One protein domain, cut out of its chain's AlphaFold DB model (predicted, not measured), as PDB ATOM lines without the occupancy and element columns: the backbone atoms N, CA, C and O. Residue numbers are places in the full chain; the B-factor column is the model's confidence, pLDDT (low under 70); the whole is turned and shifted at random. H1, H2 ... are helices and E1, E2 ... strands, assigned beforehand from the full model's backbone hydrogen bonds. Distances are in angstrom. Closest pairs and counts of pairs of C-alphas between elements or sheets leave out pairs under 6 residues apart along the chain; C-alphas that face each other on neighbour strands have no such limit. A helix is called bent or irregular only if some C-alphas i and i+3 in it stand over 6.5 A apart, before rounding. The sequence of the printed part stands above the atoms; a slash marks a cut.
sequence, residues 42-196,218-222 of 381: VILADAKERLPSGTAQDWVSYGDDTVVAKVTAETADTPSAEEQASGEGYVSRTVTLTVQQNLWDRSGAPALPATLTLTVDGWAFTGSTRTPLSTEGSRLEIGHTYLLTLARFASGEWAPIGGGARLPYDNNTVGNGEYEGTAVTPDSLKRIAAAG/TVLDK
ATOM      1  N   VAL A  42      96.452 -49.213 -29.567       93.19
ATOM      2  CA  VAL A  42      96.905 -49.923 -28.372       93.19
ATOM      3  C   VAL A  42      95.868 -50.990 -28.022       93.19
ATOM      4  O   VAL A  42      94.663 -50.728 -28.046       93.19
ATOM      5  N   ILE A  43      96.328 -52.205 -27.737       94.44
ATOM      6  CA  ILE A  43      95.497 -53.252 -27.147       94.44
ATOM      7  C   ILE A  43      95.364 -52.929 -25.663       94.44
ATOM      8  O   ILE A  43      96.355 -52.953 -24.933       94.44
ATOM      9  N   LEU A  44      94.140 -52.626 -25.239       92.56
ATOM     10  CA  LEU A  44      93.793 -52.507 -23.828       92.56
ATOM     11  C   LEU A  44      93.423 -53.900 -23.334       92.56
ATOM     12  O   LEU A  44      92.439 -54.480 -23.794       92.56
ATOM     13  N   ALA A  45      94.274 -54.452 -22.479       90.56
ATOM     14  CA  ALA A  45      94.055 -55.741 -21.852       90.56
ATOM     15  C   ALA A  45      93.477 -55.523 -20.452       90.56
ATOM     16  O   ALA A  45      93.918 -54.634 -19.726       90.56
ATOM     17  N   ASP A  46      92.500 -56.347 -20.092       85.56
ATOM     18  CA  ASP A  46      91.958 -56.400 -18.739       85.56
ATOM     19  C   ASP A  46      92.834 -57.333 -17.899       85.56
ATOM     20  O   ASP A  46      93.182 -58.440 -18.333       85.56
ATOM     21  N   ALA A  47      93.228 -56.873 -16.718       84.50
ATOM     22  CA  ALA A  47      93.961 -57.685 -15.770       84.50
ATOM     23  C   ALA A  47      93.484 -57.387 -14.356       84.50
ATOM     24  O   ALA A  47      93.409 -56.244 -13.919       84.50
ATOM     25  N   LYS A  48      93.253 -58.447 -13.582       86.06
ATOM     26  CA  LYS A  48      92.926 -58.296 -12.170       86.06
ATOM     27  C   LYS A  48      94.147 -57.809 -11.394       86.06
ATOM     28  O   LYS A  48      95.129 -58.543 -11.253       86.06
ATOM     29  N   GLU A  49      94.052 -56.616 -10.816       90.00
ATOM     30  CA  GLU A  49      95.111 -56.090  -9.960       90.00
ATOM     31  C   GLU A  49      95.339 -56.973  -8.725       90.00
ATOM     32  O   GLU A  49      94.412 -57.458  -8.057       90.00
ATOM     33  N   ARG A  50      96.616 -57.182  -8.388       90.31
ATOM     34  CA  ARG A  50      96.998 -57.971  -7.209       90.31
ATOM     35  C   ARG A  50      96.814 -57.193  -5.908       90.31
ATOM     36  O   ARG A  50      96.555 -57.817  -4.875       90.31
ATOM     37  N   LEU A  51      96.945 -55.872  -5.955       95.81
ATOM     38  CA  LEU A  51      96.733 -54.949  -4.844       95.81
ATOM     39  C   LEU A  51      95.709 -53.902  -5.277       95.81
ATOM     40  O   LEU A  51      95.672 -53.585  -6.460       95.81
ATOM     41  N   PRO A  52      94.881 -53.370  -4.367       95.75
ATOM     42  CA  PRO A  52      94.064 -52.223  -4.718       95.75
ATOM     43  C   PRO A  52      94.980 -51.009  -4.934       95.75
ATOM     44  O   PRO A  52      96.009 -50.864  -4.266       95.75
ATOM     45  N   SER A  53      94.617 -50.149  -5.881       96.69
ATOM     46  CA  SER A  53      95.451 -49.008  -6.266       96.69
ATOM     47  C   SER A  53      94.659 -47.732  -6.575       96.69
ATOM     48  O   SER A  53      95.230 -46.748  -7.043       96.69
ATOM     49  N   GLY A  54      93.349 -47.717  -6.308       94.75
ATOM     50  CA  GLY A  54      92.462 -46.628  -6.723       94.75
ATOM     51  C   GLY A  54      92.430 -45.443  -5.756       94.75
ATOM     52  O   GLY A  54      92.336 -44.293  -6.185       94.75
ATOM     53  N   THR A  55      92.511 -45.691  -4.448       96.88
ATOM     54  CA  THR A  55      92.295 -44.667  -3.416       96.88
ATOM     55  C   THR A  55      93.585 -44.240  -2.720       96.88
ATOM     56  O   THR A  55      94.597 -44.937  -2.730       96.88
ATOM     57  N   ALA A  56      93.543 -43.082  -2.053       97.62
ATOM     58  CA  ALA A  56      94.672 -42.630  -1.238       97.62
ATOM     59  C   ALA A  56      94.976 -43.617  -0.102       97.62
ATOM     60  O   ALA A  56      96.143 -43.817   0.221       97.62
ATOM     61  N   GLN A  57      93.942 -44.253   0.470       97.06
ATOM     62  CA  GLN A  57      94.114 -45.271   1.504       97.06
ATOM     63  C   GLN A  57      94.836 -46.492   0.940       97.06
ATOM     64  O   GLN A  57      95.752 -46.985   1.590       97.06
ATOM     65  N   ASP A  58      94.503 -46.935  -0.274       98.06
ATOM     66  CA  ASP A  58      95.215 -48.032  -0.937       98.06
ATOM     67  C   ASP A  58      96.702 -47.710  -1.100       98.06
ATOM     68  O   ASP A  58      97.565 -48.512  -0.737       98.06
ATOM     69  N   TRP A  59      97.007 -46.498  -1.573       98.44
ATOM     70  CA  TRP A  59      98.381 -46.049  -1.782       98.44
ATOM     71  C   TRP A  59      99.188 -46.060  -0.484       98.44
ATOM     72  O   TRP A  59     100.269 -46.639  -0.460       98.44
ATOM     73  N   VAL A  60      98.657 -45.505   0.612       98.50
ATOM     74  CA  VAL A  60      99.388 -45.483   1.893       98.50
ATOM     75  C   VAL A  60      99.386 -46.830   2.629       98.50
ATOM     76  O   VAL A  60     100.232 -47.068   3.490       98.50
ATOM     77  N   SER A  61      98.442 -47.723   2.310       97.69
ATOM     78  CA  SER A  61      98.340 -49.052   2.926       97.69
ATOM     79  C   SER A  61      99.279 -50.055   2.276       97.69
ATOM     80  O   SER A  61      99.861 -50.886   2.973       97.69
ATOM     81  N   TYR A  62      99.443 -49.996   0.954       98.38
ATOM     82  CA  TYR A  62     100.166 -51.015   0.188       98.38
ATOM     83  C   TYR A  62     101.419 -50.488  -0.512       98.38
ATOM     84  O   TYR A  62     102.286 -51.290  -0.847       98.38
ATOM     85  N   GLY A  63     101.548 -49.172  -0.688       98.44
ATOM     86  CA  GLY A  63     102.765 -48.530  -1.170       98.44
ATOM     87  C   GLY A  63     103.858 -48.443  -0.104       98.44
ATOM     88  O   GLY A  63     103.604 -48.501   1.103       98.44
ATOM     89  N   ASP A  64     105.088 -48.300  -0.580       98.62
ATOM     90  CA  ASP A  64     106.264 -47.948   0.215       98.62
ATOM     91  C   ASP A  64     106.726 -46.518  -0.100       98.62
ATOM     92  O   ASP A  64     107.015 -45.768   0.829       98.62
ATOM     93  N   ASP A  65     106.696 -46.113  -1.375       98.69
ATOM     94  CA  ASP A  65     107.071 -44.770  -1.829       98.69
ATOM     95  C   ASP A  65     106.103 -44.259  -2.905       98.69
ATOM     96  O   ASP A  65     105.691 -45.010  -3.793       98.69
ATOM     97  N   THR A  66     105.803 -42.960  -2.889       98.81
ATOM     98  CA  THR A  66     105.145 -42.257  -3.995       98.81
ATOM     99  C   THR A  66     106.089 -41.221  -4.582       98.81
ATOM    100  O   THR A  66     106.486 -40.266  -3.914       98.81
ATOM    101  N   VAL A  67     106.415 -41.367  -5.864       98.81
ATOM    102  CA  VAL A  67     107.447 -40.573  -6.533       98.81
ATOM    103  C   VAL A  67     106.990 -39.965  -7.844       98.81
ATOM    104  O   VAL A  67     106.096 -40.471  -8.517       98.81
ATOM    105  N   VAL A  68     107.685 -38.901  -8.238       98.81
ATOM    106  CA  VAL A  68     107.724 -38.426  -9.619       98.81
ATOM    107  C   VAL A  68     108.957 -39.021 -10.282       98.81
ATOM    108  O   VAL A  68     110.082 -38.790  -9.826       98.81
ATOM    109  N   ALA A  69     108.766 -39.776 -11.359       98.81
ATOM    110  CA  ALA A  69     109.857 -40.417 -12.077       98.81
ATOM    111  C   ALA A  69     109.718 -40.245 -13.590       98.81
ATOM    112  O   ALA A  69     108.624 -40.315 -14.148       98.81
ATOM    113  N   LYS A  70     110.850 -40.037 -14.262       98.81
ATOM    114  CA  LYS A  70     110.923 -39.928 -15.720       98.81
ATOM    115  C   LYS A  70     111.439 -41.222 -16.324       98.81
ATOM    116  O   LYS A  70     112.472 -41.727 -15.881       98.81
ATOM    117  N   VAL A  71     110.783 -41.708 -17.372       98.75
ATOM    118  CA  VAL A  71     111.285 -42.845 -18.150       98.75
ATOM    119  C   VAL A  71     112.386 -42.357 -19.087       98.75
ATOM    120  O   VAL A  71     112.202 -41.429 -19.878       98.75
ATOM    121  N   THR A  72     113.562 -42.963 -18.969       98.69
ATOM    122  CA  THR A  72     114.797 -42.507 -19.632       98.69
ATOM    123  C   THR A  72     115.358 -43.505 -20.631       98.69
ATOM    124  O   THR A  72     116.062 -43.100 -21.552       98.69
ATOM    125  N   ALA A  73     115.031 -44.785 -20.479       98.56
ATOM    126  CA  ALA A  73     115.411 -45.830 -21.413       98.56
ATOM    127  C   ALA A  73     114.382 -46.960 -21.389       98.56
ATOM    128  O   ALA A  73     113.632 -47.113 -20.423       98.56
ATOM    129  N   GLU A  74     114.401 -47.764 -22.440       98.31
ATOM    130  CA  GLU A  74     113.579 -48.952 -22.602       98.31
ATOM    131  C   GLU A  74     114.396 -50.027 -23.307       98.31
ATOM    132  O   GLU A  74     115.265 -49.736 -24.133       98.31
ATOM    133  N   THR A  75     114.120 -51.283 -22.991       98.44
ATOM    134  CA  THR A  75     114.608 -52.432 -23.744       98.44
ATOM    135  C   THR A  75     113.496 -53.465 -23.820       98.44
ATOM    136  O   THR A  75     112.938 -53.851 -22.797       98.44
ATOM    137  N   ALA A  76     113.157 -53.893 -25.035       97.69
ATOM    138  CA  ALA A  76     112.225 -54.993 -25.237       97.69
ATOM    139  C   ALA A  76     112.866 -56.306 -24.782       97.69
ATOM    140  O   ALA A  76     114.027 -56.571 -25.114       97.69
ATOM    141  N   ASP A  77     112.100 -57.138 -24.087       96.75
ATOM    142  CA  ASP A  77     112.554 -58.474 -23.740       96.75
ATOM    143  C   ASP A  77     112.533 -59.382 -24.979       96.75
ATOM    144  O   ASP A  77     112.010 -59.045 -26.050       96.75
ATOM    145  N   THR A  78     113.165 -60.545 -24.861       96.25
ATOM    146  CA  THR A  78     113.132 -61.548 -25.927       96.25
ATOM    147  C   THR A  78     111.914 -62.444 -25.710       96.25
ATOM    148  O   THR A  78     111.815 -63.012 -24.622       96.25
ATOM    149  N   PRO A  79     111.011 -62.604 -26.702       96.25
ATOM    150  CA  PRO A  79     109.922 -63.568 -26.577       96.25
ATOM    151  C   PRO A  79     110.476 -64.966 -26.306       96.25
ATOM    152  O   PRO A  79     111.586 -65.298 -26.736       96.25
ATOM    153  N   SER A  80     109.720 -65.798 -25.601       95.94
ATOM    154  CA  SER A  80     110.142 -67.167 -25.309       95.94
ATOM    155  C   SER A  80     110.347 -67.982 -26.597       95.94
ATOM    156  O   SER A  80     109.843 -67.641 -27.667       95.94
ATOM    157  N   ALA A  81     111.096 -69.086 -26.515       97.25
ATOM    158  CA  ALA A  81     111.303 -69.963 -27.672       97.25
ATOM    159  C   ALA A  81     109.980 -70.540 -28.214       97.25
ATOM    160  O   ALA A  81     109.856 -70.757 -29.416       97.25
ATOM    161  N   GLU A  82     109.000 -70.754 -27.332       97.19
ATOM    162  CA  GLU A  82     107.654 -71.200 -27.693       97.19
ATOM    163  C   GLU A  82     106.905 -70.129 -28.495       97.19
ATOM    164  O   GLU A  82     106.446 -70.414 -29.597       97.19
ATOM    165  N   GLU A  83     106.882 -68.882 -28.015       97.38
ATOM    166  CA  GLU A  83     106.243 -67.754 -28.715       97.38
ATOM    167  C   GLU A  83     106.935 -67.416 -30.048       97.38
ATOM    168  O   GLU A  83     106.308 -67.014 -31.029       97.38
ATOM    169  N   GLN A  84     108.256 -67.592 -30.128       96.69
ATOM    170  CA  GLN A  84     108.979 -67.444 -31.393       96.69
ATOM    171  C   GLN A  84     108.601 -68.540 -32.397       96.69
ATOM    172  O   GLN A  84     108.497 -68.261 -33.591       96.69
ATOM    173  N   ALA A  85     108.399 -69.776 -31.930       97.19
ATOM    174  CA  ALA A  85     108.029 -70.907 -32.777       97.19
ATOM    175  C   ALA A  85     106.571 -70.833 -33.258       97.19
ATOM    176  O   ALA A  85     106.297 -71.211 -34.397       97.19
ATOM    177  N   SER A  86     105.653 -70.325 -32.430       97.50
ATOM    178  CA  SER A  86     104.273 -70.025 -32.841       97.50
ATOM    179  C   SER A  86     104.201 -68.820 -33.783       97.50
ATOM    180  O   SER A  86     103.255 -68.694 -34.557       97.50
ATOM    181  N   GLY A  87     105.209 -67.941 -33.743       97.81
ATOM    182  CA  GLY A  87     105.196 -66.679 -34.471       97.81
ATOM    183  C   GLY A  87     104.196 -65.684 -33.887       97.81
ATOM    184  O   GLY A  87     103.872 -64.706 -34.551       97.81
ATOM    185  N   GLU A  88     103.700 -65.903 -32.676       97.75
ATOM    186  CA  GLU A  88     102.785 -65.005 -31.983       97.75
ATOM    187  C   GLU A  88     102.962 -65.106 -30.470       97.75
ATOM    188  O   GLU A  88     103.343 -66.154 -29.947       97.75
ATOM    189  N   GLY A  89     102.672 -64.026 -29.753       96.75
ATOM    190  CA  GLY A  89     102.790 -64.023 -28.299       96.75
ATOM    191  C   GLY A  89     102.861 -62.630 -27.704       96.75
ATOM    192  O   GLY A  89     102.361 -61.656 -28.279       96.75
ATOM    193  N   TYR A  90     103.505 -62.540 -26.546       96.44
ATOM    194  CA  TYR A  90     103.676 -61.312 -25.790       96.44
ATOM    195  C   TYR A  90     105.160 -61.035 -25.546       96.44
ATOM    196  O   TYR A  90     105.970 -61.916 -25.289       96.44
ATOM    197  N   VAL A  91     105.530 -59.765 -25.651       97.19
ATOM    198  CA  VAL A  91     106.871 -59.287 -25.339       97.19
ATOM    199  C   VAL A  91     106.730 -58.198 -24.294       97.19
ATOM    200  O   VAL A  91     106.241 -57.107 -24.600       97.19
ATOM    201  N   SER A  92     107.168 -58.491 -23.072       97.44
ATOM    202  CA  SER A  92     107.379 -57.479 -22.041       97.44
ATOM    203  C   SER A  92     108.532 -56.555 -22.424       97.44
ATOM    204  O   SER A  92     109.284 -56.781 -23.380       97.44
ATOM    205  N   ARG A  93     108.674 -55.471 -21.676       97.88
ATOM    206  CA  ARG A  93     109.833 -54.594 -21.786       97.88
ATOM    207  C   ARG A  93     110.280 -54.137 -20.418       97.88
ATOM    208  O   ARG A  93     109.483 -53.988 -19.497       97.88
ATOM    209  N   THR A  94     111.562 -53.840 -20.330       98.38
ATOM    210  CA  THR A  94     112.169 -53.234 -19.157       98.38
ATOM    211  C   THR A  94     112.371 -51.746 -19.411       98.38
ATOM    212  O   THR A  94     113.070 -51.360 -20.349       98.38
ATOM    213  N   VAL A  95     111.788 -50.899 -18.567       98.56
ATOM    214  CA  VAL A  95     111.990 -49.446 -18.590       98.56
ATOM    215  C   VAL A  95     112.925 -49.014 -17.470       98.56
ATOM    216  O   VAL A  95     112.876 -49.546 -16.365       98.56
ATOM    217  N   THR A  96     113.776 -48.026 -17.742       98.75
ATOM    218  CA  THR A  96     114.631 -47.381 -16.736       98.75
ATOM    219  C   THR A  96     114.049 -46.034 -16.350       98.75
ATOM    220  O   THR A  96     113.884 -45.151 -17.200       98.75
ATOM    221  N   LEU A  97     113.795 -45.849 -15.059       98.75
ATOM    222  CA  LEU A  97     113.259 -44.616 -14.504       98.75
ATOM    223  C   LEU A  97     114.316 -43.875 -13.701       98.75
ATOM    224  O   LEU A  97     115.052 -44.473 -12.920       98.75
ATOM    225  N   THR A  98     114.341 -42.556 -13.854       98.75
ATOM    226  CA  THR A  98     115.070 -41.651 -12.961       98.75
ATOM    227  C   THR A  98     114.074 -40.986 -12.023       98.75
ATOM    228  O   THR A  98     113.172 -40.281 -12.484       98.75
ATOM    229  N   VAL A  99     114.243 -41.197 -10.718       98.75
ATOM    230  CA  VAL A  99     113.431 -40.550  -9.683       98.75
ATOM    231  C   VAL A  99     113.817 -39.076  -9.615       98.75
ATOM    232  O   VAL A  99     114.979 -38.735  -9.400       98.75
ATOM    233  N   GLN A 100     112.843 -38.197  -9.826       98.69
ATOM    234  CA  GLN A 100     113.031 -36.746  -9.791       98.69
ATOM    235  C   GLN A 100     112.650 -36.163  -8.434       98.69
ATOM    236  O   GLN A 100     113.285 -35.223  -7.962       98.69
ATOM    237  N   GLN A 101     111.611 -36.720  -7.811       98.56
ATOM    238  CA  GLN A 101     111.090 -36.250  -6.537       98.56
ATOM    239  C   GLN A 101     110.472 -37.412  -5.761       98.56
ATOM    240  O   GLN A 101     109.713 -38.190  -6.335       98.56
ATOM    241  N   ASN A 102     110.752 -37.486  -4.457       98.56
ATOM    242  CA  ASN A 102     109.962 -38.290  -3.528       98.56
ATOM    243  C   ASN A 102     108.864 -37.408  -2.916       98.56
ATOM    244  O   ASN A 102     109.167 -36.329  -2.403       98.56
ATOM    245  N   LEU A 103     107.601 -37.815  -3.044       98.62
ATOM    246  CA  LEU A 103     106.441 -37.065  -2.552       98.62
ATOM    247  C   LEU A 103     105.946 -37.583  -1.203       98.62
ATOM    248  O   LEU A 103     105.388 -36.807  -0.431       98.62
ATOM    249  N   TRP A 104     106.115 -38.877  -0.947       98.69
ATOM    250  CA  TRP A 104     105.683 -39.539   0.276       98.69
ATOM    251  C   TRP A 104     106.421 -40.867   0.423       98.69
ATOM    252  O   TRP A 104     106.537 -41.611  -0.548       98.69
ATOM    253  N   ASP A 105     106.857 -41.180   1.637       98.50
ATOM    254  CA  ASP A 105     107.399 -42.479   2.006       98.50
ATOM    255  C   ASP A 105     106.672 -43.029   3.233       98.50
ATOM    256  O   ASP A 105     106.300 -42.309   4.168       98.50
ATOM    257  N   ARG A 106     106.462 -44.342   3.238       97.94
ATOM    258  CA  ARG A 106     105.934 -45.047   4.397       97.94
ATOM    259  C   ARG A 106     107.025 -45.147   5.458       97.94
ATOM    260  O   ARG A 106     108.129 -45.617   5.195       97.94
ATOM    261  N   SER A 107     106.680 -44.846   6.708       95.81
ATOM    262  CA  SER A 107     107.597 -45.065   7.833       95.81
ATOM    263  C   SER A 107     108.112 -46.512   7.867       95.81
ATOM    264  O   SER A 107     107.332 -47.473   7.873       95.81
ATOM    265  N   GLY A 108     109.439 -46.664   7.868       95.38
ATOM    266  CA  GLY A 108     110.119 -47.961   7.846       95.38
ATOM    267  C   GLY A 108     110.150 -48.659   6.480       95.38
ATOM    268  O   GLY A 108     110.475 -49.846   6.432       95.38
ATOM    269  N   ALA A 109     109.801 -47.975   5.385       97.12
ATOM    270  CA  ALA A 109     109.995 -48.493   4.034       97.12
ATOM    271  C   ALA A 109     111.486 -48.671   3.687       97.12
ATOM    272  O   ALA A 109     112.346 -47.943   4.197       97.12
ATOM    273  N   PRO A 110     111.828 -49.639   2.814       96.06
ATOM    274  CA  PRO A 110     113.153 -49.705   2.209       96.06
ATOM    275  C   PRO A 110     113.468 -48.419   1.437       96.06
ATOM    276  O   PRO A 110     112.610 -47.899   0.741       96.06
ATOM    277  N   ALA A 111     114.714 -47.943   1.493       96.94
ATOM    278  CA  ALA A 111     115.107 -46.758   0.734       96.94
ATOM    279  C   ALA A 111     114.973 -46.989  -0.782       96.94
ATOM    280  O   ALA A 111     115.567 -47.927  -1.331       96.94
ATOM    281  N   LEU A 112     114.241 -46.102  -1.457       97.94
ATOM    282  CA  LEU A 112     114.102 -46.115  -2.907       97.94
ATOM    283  C   LEU A 112     115.408 -45.661  -3.595       97.94
ATOM    284  O   LEU A 112     115.979 -44.626  -3.229       97.94
ATOM    285  N   PRO A 113     115.911 -46.392  -4.606       98.19
ATOM    286  CA  PRO A 113     117.073 -45.958  -5.372       98.19
ATOM    287  C   PRO A 113     116.733 -44.781  -6.305       98.19
ATOM    288  O   PRO A 113     115.625 -44.675  -6.823       98.19
ATOM    289  N   ALA A 114     117.718 -43.923  -6.596       98.38
ATOM    290  CA  ALA A 114     117.548 -42.782  -7.513       98.38
ATOM    291  C   ALA A 114     117.247 -43.197  -8.969       98.38
ATOM    292  O   ALA A 114     116.702 -42.423  -9.759       98.38
ATOM    293  N   THR A 115     117.612 -44.426  -9.328       98.50
ATOM    294  CA  THR A 115     117.309 -45.051 -10.613       98.50
ATOM    295  C   THR A 115     116.801 -46.457 -10.345       98.50
ATOM    296  O   THR A 115     117.423 -47.197  -9.582       98.50
ATOM    297  N   LEU A 116     115.694 -46.831 -10.978       97.62
ATOM    298  CA  LEU A 116     115.152 -48.183 -10.911       97.62
ATOM    299  C   LEU A 116     114.747 -48.675 -12.297       97.62
ATOM    300  O   LEU A 116     114.493 -47.884 -13.206       97.62
ATOM    301  N   THR A 117     114.682 -49.992 -12.437       98.19
ATOM    302  CA  THR A 117     114.152 -50.666 -13.619       98.19
ATOM    303  C   THR A 117     112.823 -51.313 -13.278       98.19
ATOM    304  O   THR A 117     112.713 -51.940 -12.225       98.19
ATOM    305  N   LEU A 118     111.842 -51.186 -14.167       98.00
ATOM    306  CA  LEU A 118     110.546 -51.850 -14.053       98.00
ATOM    307  C   LEU A 118     110.304 -52.700 -15.294       98.00
ATOM    308  O   LEU A 118     110.509 -52.222 -16.410       98.00
ATOM    309  N   THR A 119     109.819 -53.922 -15.107       96.94
ATOM    310  CA  THR A 119     109.230 -54.705 -16.195       96.94
ATOM    311  C   THR A 119     107.775 -54.276 -16.363       96.94
ATOM    312  O   THR A 119     107.013 -54.263 -15.397       96.94
ATOM    313  N   VAL A 120     107.399 -53.883 -17.576       96.88
ATOM    314  CA  VAL A 120     106.060 -53.398 -17.934       96.88
ATOM    315  C   VAL A 120     105.597 -54.016 -19.249       96.88
ATOM    316  O   VAL A 120     106.375 -54.656 -19.963       96.88
ATOM    317  N   ASP A 121     104.331 -53.784 -19.595       96.50
ATOM    318  CA  ASP A 121     103.784 -54.230 -20.870       96.50
ATOM    319  C   ASP A 121     104.502 -53.607 -22.060       96.50
ATOM    320  O   ASP A 121     104.644 -52.382 -22.173       96.50
ATOM    321  N   GLY A 122     104.936 -54.472 -22.974       96.94
ATOM    322  CA  GLY A 122     105.453 -54.078 -24.274       96.94
ATOM    323  C   GLY A 122     104.380 -54.227 -25.344       96.94
ATOM    324  O   GLY A 122     103.561 -53.323 -25.566       96.94
ATOM    325  N   TRP A 123     104.408 -55.366 -26.032       97.75
ATOM    326  CA  TRP A 123     103.627 -55.603 -27.242       97.75
ATOM    327  C   TRP A 123     103.065 -57.017 -27.276       97.75
ATOM    328  O   TRP A 123     103.763 -57.974 -26.951       97.75
ATOM    329  N   ALA A 124     101.843 -57.154 -27.781       96.94
ATOM    330  CA  ALA A 124     101.432 -58.403 -28.409       96.94
ATOM    331  C   ALA A 124     102.045 -58.462 -29.815       96.94
ATOM    332  O   ALA A 124     102.206 -57.422 -30.465       96.94
ATOM    333  N   PHE A 125     102.388 -59.646 -30.311       96.75
ATOM    334  CA  PHE A 125     102.925 -59.788 -31.661       96.75
ATOM    335  C   PHE A 125     102.311 -60.955 -32.430       96.75
ATOM    336  O   PHE A 125     101.914 -61.959 -31.847       96.75
ATOM    337  N   THR A 126     102.282 -60.805 -33.755       96.94
ATOM    338  CA  THR A 126     101.938 -61.847 -34.732       96.94
ATOM    339  C   THR A 126     102.831 -61.660 -35.961       96.94
ATOM    340  O   THR A 126     102.842 -60.601 -36.596       96.94
ATOM    341  N   GLY A 127     103.620 -62.675 -36.297       95.62
ATOM    342  CA  GLY A 127     104.742 -62.586 -37.224       95.62
ATOM    343  C   GLY A 127     105.727 -61.492 -36.805       95.62
ATOM    344  O   GLY A 127     106.198 -61.443 -35.672       95.62
ATOM    345  N   SER A 128     106.025 -60.578 -37.728       93.94
ATOM    346  CA  SER A 128     106.855 -59.397 -37.461       93.94
ATOM    347  C   SER A 128     106.071 -58.196 -36.920       93.94
ATOM    348  O   SER A 128     106.670 -57.168 -36.607       93.94
ATOM    349  N   THR A 129     104.740 -58.277 -36.864       95.00
ATOM    350  CA  THR A 129     103.890 -57.160 -36.445       95.00
ATOM    351  C   THR A 129     103.821 -57.120 -34.929       95.00
ATOM    352  O   THR A 129     103.431 -58.101 -34.304       95.00
ATOM    353  N   ARG A 130     104.167 -55.971 -34.347       95.56
ATOM    354  CA  ARG A 130     104.034 -55.697 -32.913       95.56
ATOM    355  C   ARG A 130     102.946 -54.660 -32.687       95.56
ATOM    356  O   ARG A 130     103.001 -53.573 -33.263       95.56
ATOM    357  N   THR A 131     102.001 -54.983 -31.818       96.12
ATOM    358  CA  THR A 131     100.918 -54.093 -31.410       96.12
ATOM    359  C   THR A 131     101.125 -53.716 -29.946       96.12
ATOM    360  O   THR A 131     101.202 -54.613 -29.104       96.12
ATOM    361  N   PRO A 132     101.240 -52.419 -29.620       96.62
ATOM    362  CA  PRO A 132     101.429 -51.976 -28.244       96.62
ATOM    363  C   PRO A 132     100.309 -52.512 -27.333       96.62
ATOM    364  O   PRO A 132      99.139 -52.414 -27.695       96.62
ATOM    365  N   LEU A 133     100.655 -53.058 -26.161       95.38
ATOM    366  CA  LEU A 133      99.700 -53.556 -25.156       95.38
ATOM    367  C   LEU A 133      99.755 -52.728 -23.865       95.38
ATOM    368  O   LEU A 133     100.837 -52.275 -23.500       95.38
ATOM    369  N   SER A 134      98.616 -52.493 -23.215       93.69
ATOM    370  CA  SER A 134      98.529 -51.844 -21.902       93.69
ATOM    371  C   SER A 134      97.521 -52.580 -21.019       93.69
ATOM    372  O   SER A 134      96.363 -52.705 -21.418       93.69
ATOM    373  N   THR A 135      97.942 -53.051 -19.843       88.00
ATOM    374  CA  THR A 135      97.038 -53.459 -18.755       88.00
ATOM    375  C   THR A 135      96.818 -52.277 -17.822       88.00
ATOM    376  O   THR A 135      97.650 -52.019 -16.959       88.00
ATOM    377  N   GLU A 136      95.737 -51.530 -18.065       84.06
ATOM    378  CA  GLU A 136      95.217 -50.405 -17.263       84.06
ATOM    379  C   GLU A 136      96.230 -49.314 -16.854       84.06
ATOM    380  O   GLU A 136      97.140 -49.511 -16.045       84.06
ATOM    381  N   GLY A 137      96.034 -48.090 -17.341       91.31
ATOM    382  CA  GLY A 137      96.860 -46.952 -16.930       91.31
ATOM    383  C   GLY A 137      97.971 -46.577 -17.909       91.31
ATOM    384  O   GLY A 137      98.010 -47.011 -19.062       91.31
ATOM    385  N   SER A 138      98.894 -45.727 -17.453       96.69
ATOM    386  CA  SER A 138     100.040 -45.289 -18.258       96.69
ATOM    387  C   SER A 138     100.967 -46.443 -18.631       96.69
ATOM    388  O   SER A 138     101.351 -47.247 -17.778       96.69
ATOM    389  N   ARG A 139     101.418 -46.466 -19.892       97.12
ATOM    390  CA  ARG A 139     102.366 -47.480 -20.369       97.12
ATOM    391  C   ARG A 139     103.769 -47.245 -19.826       97.12
ATOM    392  O   ARG A 139     104.531 -48.196 -19.744       97.12
ATOM    393  N   LEU A 140     104.133 -46.030 -19.416       98.06
ATOM    394  CA  LEU A 140     105.517 -45.662 -19.066       98.06
ATOM    395  C   LEU A 140     106.413 -45.589 -20.316       98.06
ATOM    396  O   LEU A 140     107.385 -46.326 -20.462       98.06
ATOM    397  N   GLU A 141     106.050 -44.715 -21.246       98.00
ATOM    398  CA  GLU A 141     106.781 -44.426 -22.481       98.00
ATOM    399  C   GLU A 141     108.005 -43.523 -22.235       98.00
ATOM    400  O   GLU A 141     107.997 -42.641 -21.368       98.00
ATOM    401  N   ILE A 142     109.075 -43.717 -23.018       98.38
ATOM    402  CA  ILE A 142     110.305 -42.910 -22.920       98.38
ATOM    403  C   ILE A 142     109.994 -41.416 -23.070       98.38
ATOM    404  O   ILE A 142     109.280 -40.990 -23.973       98.38
ATOM    405  N   GLY A 143     110.628 -40.595 -22.230       98.12
ATOM    406  CA  GLY A 143     110.567 -39.137 -22.322       98.12
ATOM    407  C   GLY A 143     109.456 -38.510 -21.485       98.12
ATOM    408  O   GLY A 143     109.576 -37.327 -21.156       98.12
ATOM    409  N   HIS A 144     108.470 -39.301 -21.068       98.69
ATOM    410  CA  HIS A 144     107.375 -38.883 -20.204       98.69
ATOM    411  C   HIS A 144     107.718 -39.008 -18.716       98.69
ATOM    412  O   HIS A 144     108.620 -39.751 -18.303       98.69
ATOM    413  N   THR A 145     106.994 -38.234 -17.913       98.81
ATOM    414  CA  THR A 145     107.101 -38.190 -16.454       98.81
ATOM    415  C   THR A 145     105.816 -38.712 -15.830       98.81
ATOM    416  O   THR A 145     104.720 -38.379 -16.278       98.81
ATOM    417  N   TYR A 146     105.954 -39.508 -14.776       98.81
ATOM    418  CA  TYR A 146     104.847 -40.209 -14.140       98.81
ATOM    419  C   TYR A 146     104.867 -40.015 -12.634       98.81
ATOM    420  O   TYR A 146     105.929 -39.924 -12.017       98.81
ATOM    421  N   LEU A 147     103.670 -39.995 -12.063       98.81
ATOM    422  CA  LEU A 147     103.434 -40.167 -10.643       98.81
ATOM    423  C   LEU A 147     103.218 -41.659 -10.385       98.81
ATOM    424  O   LEU A 147     102.292 -42.254 -10.940       98.81
ATOM    425  N   LEU A 148     104.074 -42.248  -9.557       98.75
ATOM    426  CA  LEU A 148     104.091 -43.681  -9.288       98.75
ATOM    427  C   LEU A 148     104.010 -43.935  -7.791       98.75
ATOM    428  O   LEU A 148     104.831 -43.396  -7.053       98.75
ATOM    429  N   THR A 149     103.098 -44.805  -7.362       98.69
ATOM    430  CA  THR A 149     103.168 -45.413  -6.025       98.69
ATOM    431  C   THR A 149     103.728 -46.818  -6.145       98.69
ATOM    432  O   THR A 149     103.120 -47.704  -6.749       98.69
ATOM    433  N   LEU A 150     104.925 -46.989  -5.600       98.69
ATOM    434  CA  LEU A 150     105.758 -48.173  -5.713       98.69
ATOM    435  C   LEU A 150     105.780 -48.926  -4.386       98.69
ATOM    436  O   LEU A 150     105.723 -48.325  -3.314       98.69
ATOM    437  N   ALA A 151     105.924 -50.242  -4.466       98.38
ATOM    438  CA  ALA A 151     106.243 -51.089  -3.329       98.38
ATOM    439  C   ALA A 151     107.379 -52.044  -3.686       98.38
ATOM    440  O   ALA A 151     107.574 -52.396  -4.857       98.38
ATOM    441  N   ARG A 152     108.124 -52.479  -2.669       97.88
ATOM    442  CA  ARG A 152     109.156 -53.498  -2.821       97.88
ATOM    443  C   ARG A 152     108.576 -54.869  -2.494       97.88
ATOM    444  O   ARG A 152     108.189 -55.151  -1.362       97.88
ATOM    445  N   PHE A 153     108.527 -55.739  -3.494       96.88
ATOM    446  CA  PHE A 153     107.961 -57.078  -3.361       96.88
ATOM    447  C   PHE A 153     108.960 -58.052  -2.726       96.88
ATOM    448  O   PHE A 153     110.154 -57.771  -2.622       96.88
ATOM    449  N   ALA A 154     108.477 -59.231  -2.323       95.69
ATOM    450  CA  ALA A 154     109.303 -60.272  -1.705       95.69
ATOM    451  C   ALA A 154     110.476 -60.743  -2.593       95.69
ATOM    452  O   ALA A 154     111.495 -61.184  -2.065       95.69
ATOM    453  N   SER A 155     110.370 -60.606  -3.925       95.06
ATOM    454  CA  SER A 155     111.478 -60.844  -4.869       95.06
ATOM    455  C   SER A 155     112.623 -59.828  -4.731       95.06
ATOM    456  O   SER A 155     113.706 -60.033  -5.270       95.06
ATOM    457  N   GLY A 156     112.405 -58.736  -3.994       96.00
ATOM    458  CA  GLY A 156     113.325 -57.614  -3.842       96.00
ATOM    459  C   GLY A 156     113.158 -56.534  -4.911       96.00
ATOM    460  O   GLY A 156     113.807 -55.490  -4.793       96.00
ATOM    461  N   GLU A 157     112.299 -56.771  -5.902       96.69
ATOM    462  CA  GLU A 157     112.002 -55.862  -7.006       96.69
ATOM    463  C   GLU A 157     111.026 -54.766  -6.581       96.69
ATOM    464  O   GLU A 157     110.135 -54.976  -5.754       96.69
ATOM    465  N   TRP A 158     111.200 -53.591  -7.176       98.12
ATOM    466  CA  TRP A 158     110.243 -52.499  -7.080       98.12
ATOM    467  C   TRP A 158     109.220 -52.634  -8.197       98.12
ATOM    468  O   TRP A 158     109.597 -52.894  -9.336       98.12
ATOM    469  N   ALA A 159     107.945 -52.422  -7.887       97.62
ATOM    470  CA  ALA A 159     106.904 -52.302  -8.898       97.62
ATOM    471  C   ALA A 159     105.779 -51.370  -8.429       97.62
ATOM    472  O   ALA A 159     105.588 -51.199  -7.219       97.62
ATOM    473  N   PRO A 160     105.030 -50.757  -9.362       97.69
ATOM    474  CA  PRO A 160     103.792 -50.065  -9.036       97.69
ATOM    475  C   PRO A 160     102.797 -51.019  -8.376       97.69
ATOM    476  O   PRO A 160     102.710 -52.187  -8.753       97.69
ATOM    477  N   ILE A 161     102.027 -50.521  -7.409       97.25
ATOM    478  CA  ILE A 161     101.032 -51.353  -6.715       97.25
ATOM    479  C   ILE A 161      99.812 -51.696  -7.594       97.25
ATOM    480  O   ILE A 161      99.097 -52.640  -7.287       97.25
ATOM    481  N   GLY A 162      99.608 -50.980  -8.703       95.88
ATOM    482  CA  GLY A 162      98.560 -51.236  -9.696       95.88
ATOM    483  C   GLY A 162      98.544 -50.177 -10.806       95.88
ATOM    484  O   GLY A 162      99.342 -49.235 -10.782       95.88
ATOM    485  N   GLY A 163      97.643 -50.325 -11.774       94.56
ATOM    486  CA  GLY A 163      97.343 -49.368 -12.837       94.56
ATOM    487  C   GLY A 163      96.842 -48.027 -12.307       94.56
ATOM    488  O   GLY A 163      97.331 -46.983 -12.743       94.56
ATOM    489  N   GLY A 164      95.990 -48.041 -11.277       95.00
ATOM    490  CA  GLY A 164      95.524 -46.829 -10.588       95.00
ATOM    491  C   GLY A 164      96.641 -46.032  -9.899       95.00
ATOM    492  O   GLY A 164      96.496 -44.833  -9.666       95.00
ATOM    493  N   ALA A 165      97.786 -46.671  -9.641       97.38
ATOM    494  CA  ALA A 165      98.990 -46.077  -9.059       97.38
ATOM    495  C   ALA A 165     100.042 -45.635 -10.098       97.38
ATOM    496  O   ALA A 165     101.185 -45.355  -9.725       97.38
ATOM    497  N   ARG A 166      99.677 -45.571 -11.387       97.50
ATOM    498  CA  ARG A 166     100.523 -45.085 -12.491       97.50
ATOM    499  C   ARG A 166      99.822 -43.951 -13.230       97.50
ATOM    500  O   ARG A 166      99.078 -44.188 -14.181       97.50
ATOM    501  N   LEU A 167     100.057 -42.715 -12.793       98.06
ATOM    502  CA  LEU A 167      99.383 -41.545 -13.356       98.06
ATOM    503  C   LEU A 167     100.331 -40.706 -14.234       98.06
ATOM    504  O   LEU A 167     101.495 -40.516 -13.864       98.06
ATOM    505  N   PRO A 168      99.846 -40.135 -15.354       98.62
ATOM    506  CA  PRO A 168     100.613 -39.176 -16.148       98.62
ATOM    507  C   PRO A 168     100.977 -37.942 -15.310       98.62
ATOM    508  O   PRO A 168     100.160 -37.486 -14.504       98.62
ATOM    509  N   TYR A 169     102.182 -37.394 -15.479       98.81
ATOM    510  CA  TYR A 169     102.667 -36.250 -14.694       98.81
ATOM    511  C   TYR A 169     103.568 -35.280 -15.491       98.81
ATOM    512  O   TYR A 169     104.444 -34.597 -14.956       98.81
ATOM    513  N   ASP A 170     103.378 -35.173 -16.801       98.81
ATOM    514  CA  ASP A 170     104.115 -34.209 -17.611       98.81
ATOM    515  C   ASP A 170     103.802 -32.768 -17.197       98.81
ATOM    516  O   ASP A 170     102.667 -32.413 -16.871       98.81
ATOM    517  N   ASN A 171     104.816 -31.903 -17.270       98.31
ATOM    518  CA  ASN A 171     104.720 -30.487 -16.901       98.31
ATOM    519  C   ASN A 171     104.236 -30.263 -15.454       98.31
ATOM    520  O   ASN A 171     103.495 -29.319 -15.181       98.31
ATOM    521  N   ASN A 172     104.661 -31.127 -14.524       98.44
ATOM    522  CA  ASN A 172     104.338 -31.049 -13.094       98.44
ATOM    523  C   ASN A 172     102.830 -31.056 -12.789       98.44
ATOM    524  O   ASN A 172     102.393 -30.406 -11.840       98.44
ATOM    525  N   THR A 173     102.038 -31.746 -13.613       98.69
ATOM    526  CA  THR A 173     100.575 -31.737 -13.519       98.69
ATOM    527  C   THR A 173     100.044 -33.164 -13.583       98.69
ATOM    528  O   THR A 173     100.199 -33.839 -14.597       98.69
ATOM    529  N   VAL A 174      99.374 -33.618 -12.520       98.62
ATOM    530  CA  VAL A 174      98.734 -34.941 -12.469       98.62
ATOM    531  C   VAL A 174      97.676 -35.055 -13.563       98.62
ATOM    532  O   VAL A 174      96.798 -34.202 -13.700       98.62
ATOM    533  N   GLY A 175      97.738 -36.146 -14.317       97.88
ATOM    534  CA  GLY A 175      96.831 -36.456 -15.414       97.88
ATOM    535  C   GLY A 175      97.163 -35.765 -16.733       97.88
ATOM    536  O   GLY A 175      96.374 -35.855 -17.669       97.88
ATOM    537  N   ASN A 176      98.306 -35.085 -16.826       98.69
ATOM    538  CA  ASN A 176      98.845 -34.582 -18.084       98.69
ATOM    539  C   ASN A 176      99.984 -35.499 -18.562       98.69
ATOM    540  O   ASN A 176     100.876 -35.796 -17.776       98.69
ATOM    541  N   GLY A 177      99.986 -35.938 -19.821       98.44
ATOM    542  CA  GLY A 177     101.058 -36.775 -20.386       98.44
ATOM    543  C   GLY A 177     100.550 -38.043 -21.061       98.44
ATOM    544  O   GLY A 177      99.442 -38.052 -21.581       98.44
ATOM    545  N   GLU A 178     101.351 -39.106 -21.100       97.81
ATOM    546  CA  GLU A 178     100.961 -40.371 -21.738       97.81
ATOM    547  C   GLU A 178     100.086 -41.246 -20.830       97.81
ATOM    548  O   GLU A 178     100.441 -41.528 -19.686       97.81
ATOM    549  N   TYR A 179      98.964 -41.714 -21.374       96.88
ATOM    550  CA  TYR A 179      98.069 -42.695 -20.770       96.88
ATOM    551  C   TYR A 179      97.607 -43.689 -21.841       96.88
ATOM    552  O   TYR A 179      97.096 -43.270 -22.882       96.88
ATOM    553  N   GLU A 180      97.799 -44.992 -21.611       94.75
ATOM    554  CA  GLU A 180      97.428 -46.060 -22.553       94.75
ATOM    555  C   GLU A 180      97.926 -45.825 -23.999       94.75
ATOM    556  O   GLU A 180      97.267 -46.156 -24.983       94.75
ATOM    557  N   GLY A 181      99.114 -45.233 -24.135       93.19
ATOM    558  CA  GLY A 181      99.794 -44.934 -25.400       93.19
ATOM    559  C   GLY A 181      99.263 -43.714 -26.139       93.19
ATOM    560  O   GLY A 181      99.646 -43.474 -27.282       93.19
ATOM    561  N   THR A 182      98.399 -42.929 -25.496       94.00
ATOM    562  CA  THR A 182      97.868 -41.678 -26.039       94.00
ATOM    563  C   THR A 182      98.209 -40.513 -25.118       94.00
ATOM    564  O   THR A 182      98.201 -40.635 -23.897       94.00
ATOM    565  N   ALA A 183      98.504 -39.349 -25.696       96.94
ATOM    566  CA  ALA A 183      98.661 -38.128 -24.918       96.94
ATOM    567  C   ALA A 183      97.297 -37.649 -24.390       96.94
ATOM    568  O   ALA A 183      96.351 -37.470 -25.158       96.94
ATOM    569  N   VAL A 184      97.217 -37.398 -23.087       98.00
ATOM    570  CA  VAL A 184      96.027 -36.922 -22.383       98.00
ATOM    571  C   VAL A 184      96.304 -35.617 -21.645       98.00
ATOM    572  O   VAL A 184      97.415 -35.331 -21.199       98.00
ATOM    573  N   THR A 185      95.249 -34.820 -21.505       98.50
ATOM    574  CA  THR A 185      95.153 -33.712 -20.551       98.50
ATOM    575  C   THR A 185      94.372 -34.151 -19.307       98.50
ATOM    576  O   THR A 185      93.580 -35.102 -19.402       98.50
ATOM    577  N   PRO A 186      94.478 -33.418 -18.181       98.25
ATOM    578  CA  PRO A 186      93.726 -33.715 -16.961       98.25
ATOM    579  C   PRO A 186      92.222 -33.912 -17.196       98.25
ATOM    580  O   PRO A 186      91.629 -34.866 -16.696       98.25
ATOM    581  N   ASP A 187      91.604 -33.065 -18.021       97.50
ATOM    582  CA  ASP A 187      90.173 -33.165 -18.323       97.50
ATOM    583  C   ASP A 187      89.830 -34.388 -19.176       97.50
ATOM    584  O   ASP A 187      88.780 -34.999 -18.981       97.50
ATOM    585  N   SER A 188      90.686 -34.755 -20.136       97.12
ATOM    586  CA  SER A 188      90.466 -35.978 -20.917       97.12
ATOM    587  C   SER A 188      90.654 -37.234 -20.075       97.12
ATOM    588  O   SER A 188      89.845 -38.149 -20.201       97.12
ATOM    589  N   LEU A 189      91.628 -37.246 -19.160       96.00
ATOM    590  CA  LEU A 189      91.854 -38.377 -18.270       96.00
ATOM    591  C   LEU A 189      90.690 -38.567 -17.292       96.00
ATOM    592  O   LEU A 189      90.217 -39.688 -17.135       96.00
ATOM    593  N   LYS A 190      90.149 -37.483 -16.715       94.38
ATOM    594  CA  LYS A 190      88.911 -37.545 -15.912       94.38
ATOM    595  C   LYS A 190      87.765 -38.214 -16.669       94.38
ATOM    596  O   LYS A 190      87.057 -39.043 -16.110       94.38
ATOM    597  N   ARG A 191      87.567 -37.850 -17.942       93.75
ATOM    598  CA  ARG A 191      86.503 -38.438 -18.771       93.75
ATOM    599  C   ARG A 191      86.744 -39.920 -19.048       93.75
ATOM    600  O   ARG A 191      85.787 -40.682 -19.013       93.75
ATOM    601  N   ILE A 192      87.993 -40.311 -19.305       91.19
ATOM    602  CA  ILE A 192      88.378 -41.717 -19.493       91.19
ATOM    603  C   ILE A 192      88.086 -42.515 -18.215       91.19
ATOM    604  O   ILE A 192      87.389 -43.523 -18.280       91.19
ATOM    605  N   ALA A 193      88.523 -42.023 -17.052       89.44
ATOM    606  CA  ALA A 193      88.290 -42.677 -15.764       89.44
ATOM    607  C   ALA A 193      86.790 -42.825 -15.442       89.44
ATOM    608  O   ALA A 193      86.337 -43.907 -15.072       89.44
ATOM    609  N   ALA A 194      85.999 -41.770 -15.665       87.25
ATOM    610  CA  ALA A 194      84.549 -41.811 -15.475       87.25
ATOM    611  C   ALA A 194      83.852 -42.804 -16.427       87.25
ATOM    612  O   ALA A 194      82.888 -43.462 -16.037       87.25
ATOM    613  N   ALA A 195      84.334 -42.935 -17.667       85.00
ATOM    614  CA  ALA A 195      83.806 -43.908 -18.621       85.00
ATOM    615  C   ALA A 195      84.141 -45.354 -18.217       85.00
ATOM    616  O   ALA A 195      83.279 -46.226 -18.331       85.00
ATOM    617  N   GLY A 196      85.354 -45.594 -17.703       79.25
ATOM    618  CA  GLY A 196      85.781 -46.899 -17.191       79.25
ATOM    619  C   GLY A 196      84.923 -47.373 -16.018       79.25
ATOM    620  O   GLY A 196      84.379 -48.475 -16.070       79.25
ATOM    621  N   THR A 218      88.716 -41.717  -5.735       94.06
ATOM    622  CA  THR A 218      90.048 -42.151  -6.168       94.06
ATOM    623  C   THR A 218      91.103 -41.075  -5.906       94.06
ATOM    624  O   THR A 218      90.790 -39.905  -5.655       94.06
ATOM    625  N   VAL A 219      92.390 -41.436  -5.968       95.50
ATOM    626  CA  VAL A 219      93.468 -40.430  -5.942       95.50
ATOM    627  C   VAL A 219      93.324 -39.473  -7.116       95.50
ATOM    628  O   VAL A 219      93.430 -38.261  -6.926       95.50
ATOM    629  N   LEU A 220      93.030 -40.011  -8.304       95.50
ATOM    630  CA  LEU A 220      92.843 -39.215  -9.505       95.50
ATOM    631  C   LEU A 220      91.750 -38.160  -9.293       95.50
ATOM    632  O   LEU A 220      92.031 -36.990  -9.528       95.50
ATOM    633  N   ASP A 221      90.579 -38.522  -8.759       93.69
ATOM    634  CA  ASP A 221      89.475 -37.578  -8.498       93.69
ATOM    635  C   ASP A 221      89.895 -36.396  -7.619       93.69
ATOM    636  O   ASP A 221      89.441 -35.265  -7.813       93.69
ATOM    637  N   LYS A 222      90.789 -36.646  -6.657       95.69
ATOM    638  CA  LYS A 222      91.213 -35.650  -5.668       95.69
ATOM    639  C   LYS A 222      92.296 -34.700  -6.177       95.69
ATOM    640  O   LYS A 222      92.321 -33.549  -5.740       95.69
TER     641      LYS A 222
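What this domain is: This is residues 42 to 196 and 218 to 222 of the 381 residues of an uncharacterized protein of Streptomyces sp. 1 (UniProt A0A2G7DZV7). One strongly twisted sheet of long, bent strands makes the body; at one end it rolls round through E2, E3, E4, E6 and E7, partly closed, with E7 coming back near E4 but not paired to it. At the other end E3, E4 and E5 run out as a tongue, with H2 at its tip; H1 crosses E2 and E6, and the small hairpin E9 and E10 sits beside E8, with H3 beyond it. The printed part has 160 residues, with ten named strands and four named helices in the order E1 H1 E2 H2 E3 E4 E5 E6 E7 E8 E9 E10 H3 H4. The class is mixed, and the branched sheet is antiparallel but for E1 and E5. The whole is compact, with a radius of gyration of the C-alphas of 15.7 A and spans of 48 by 36 by 28 A.

How they stand to each other: E3, residues 88 to 105, bends by 95 degrees at residue 102. E2, residues 65 to 76, lies on one side of it, with N 98 and O 70 2.9 A apart; E4, residues 115 to 126, lies on the other side, with N 95 and O 118 2.8 A apart. E5, residues 129 to 135, forms a hairpin with E4, with N 131 and O 124 2.8 A apart, and E3 E4 E5 are a meander, each strand the antiparallel neighbour of the one before. E1, residues 43 to 45, is parallel to E5, with N 45 and O 134 2.9 A apart. E6, residues 145 to 152, is antiparallel to E2, with N 67 and O 148 2.8 A apart. On the other side of E6 are E7, residues 158 to 160, with N 151 and O 159 2.9 A apart, and E8, residues 166 to 168, with N 147 and O 167 2.9 A apart. The closest C-alphas of E4 and E7, Leu 118 and Ala 159, are 6.3 A apart. H1, residues 56 to 62, is on the sheet at a height of 9.5 A and runs across the strands, at 76 degrees to E2 on the local plane; its closest C-alpha to E6 is Trp 59, 6.4 A from that of Thr 149. H2, residues 81 to 86, is on the sheet; its closest C-alpha to E3 is Glu 83, 5.1 A from that of Gly 89. E9 and E10, residues 177 to 179 and 182 to 184, form a hairpin, with N 179 and O 182 2.8 A apart. The closest C-alphas of E8 and E9, Pro 168 and Gly 177, are 4.9 A apart. H4, residues 219 to 222, is close to but not clearly touching H1, with the C-alphas of Ala 56 and Val 219 5.3 A apart, and likewise H3, residues 186 to 196, with those of Lys 190 and Asp 221 7.4 A apart. Each O i to N i+4 pair of H1, H2 and H3 is within hydrogen-bond range; H4 is too short for one.

Where its parts are: E1 begins at C-alpha 43, (95.497, -53.252, -27.147). E3 is 41.0 A from first to last C-alpha, E4 33.2 A, E2 26.1 A, E6 20.6 A, E5 19.3 A and H3 15.4 A. H4 ends at C-alpha 222, (91.213, -35.650, -5.668).

The domain as a whole: The two C-alphas farthest apart, those of Ser 107 and Gly 127, are 48.4 A apart. Residues 197 to 217 are not printed, and C-alphas 196 and 218 are 12.7 A apart across the cut. Of the links that are printed whole, none is long. The mean pLDDT of the printed part is 96.3, and no printed residue is under 70.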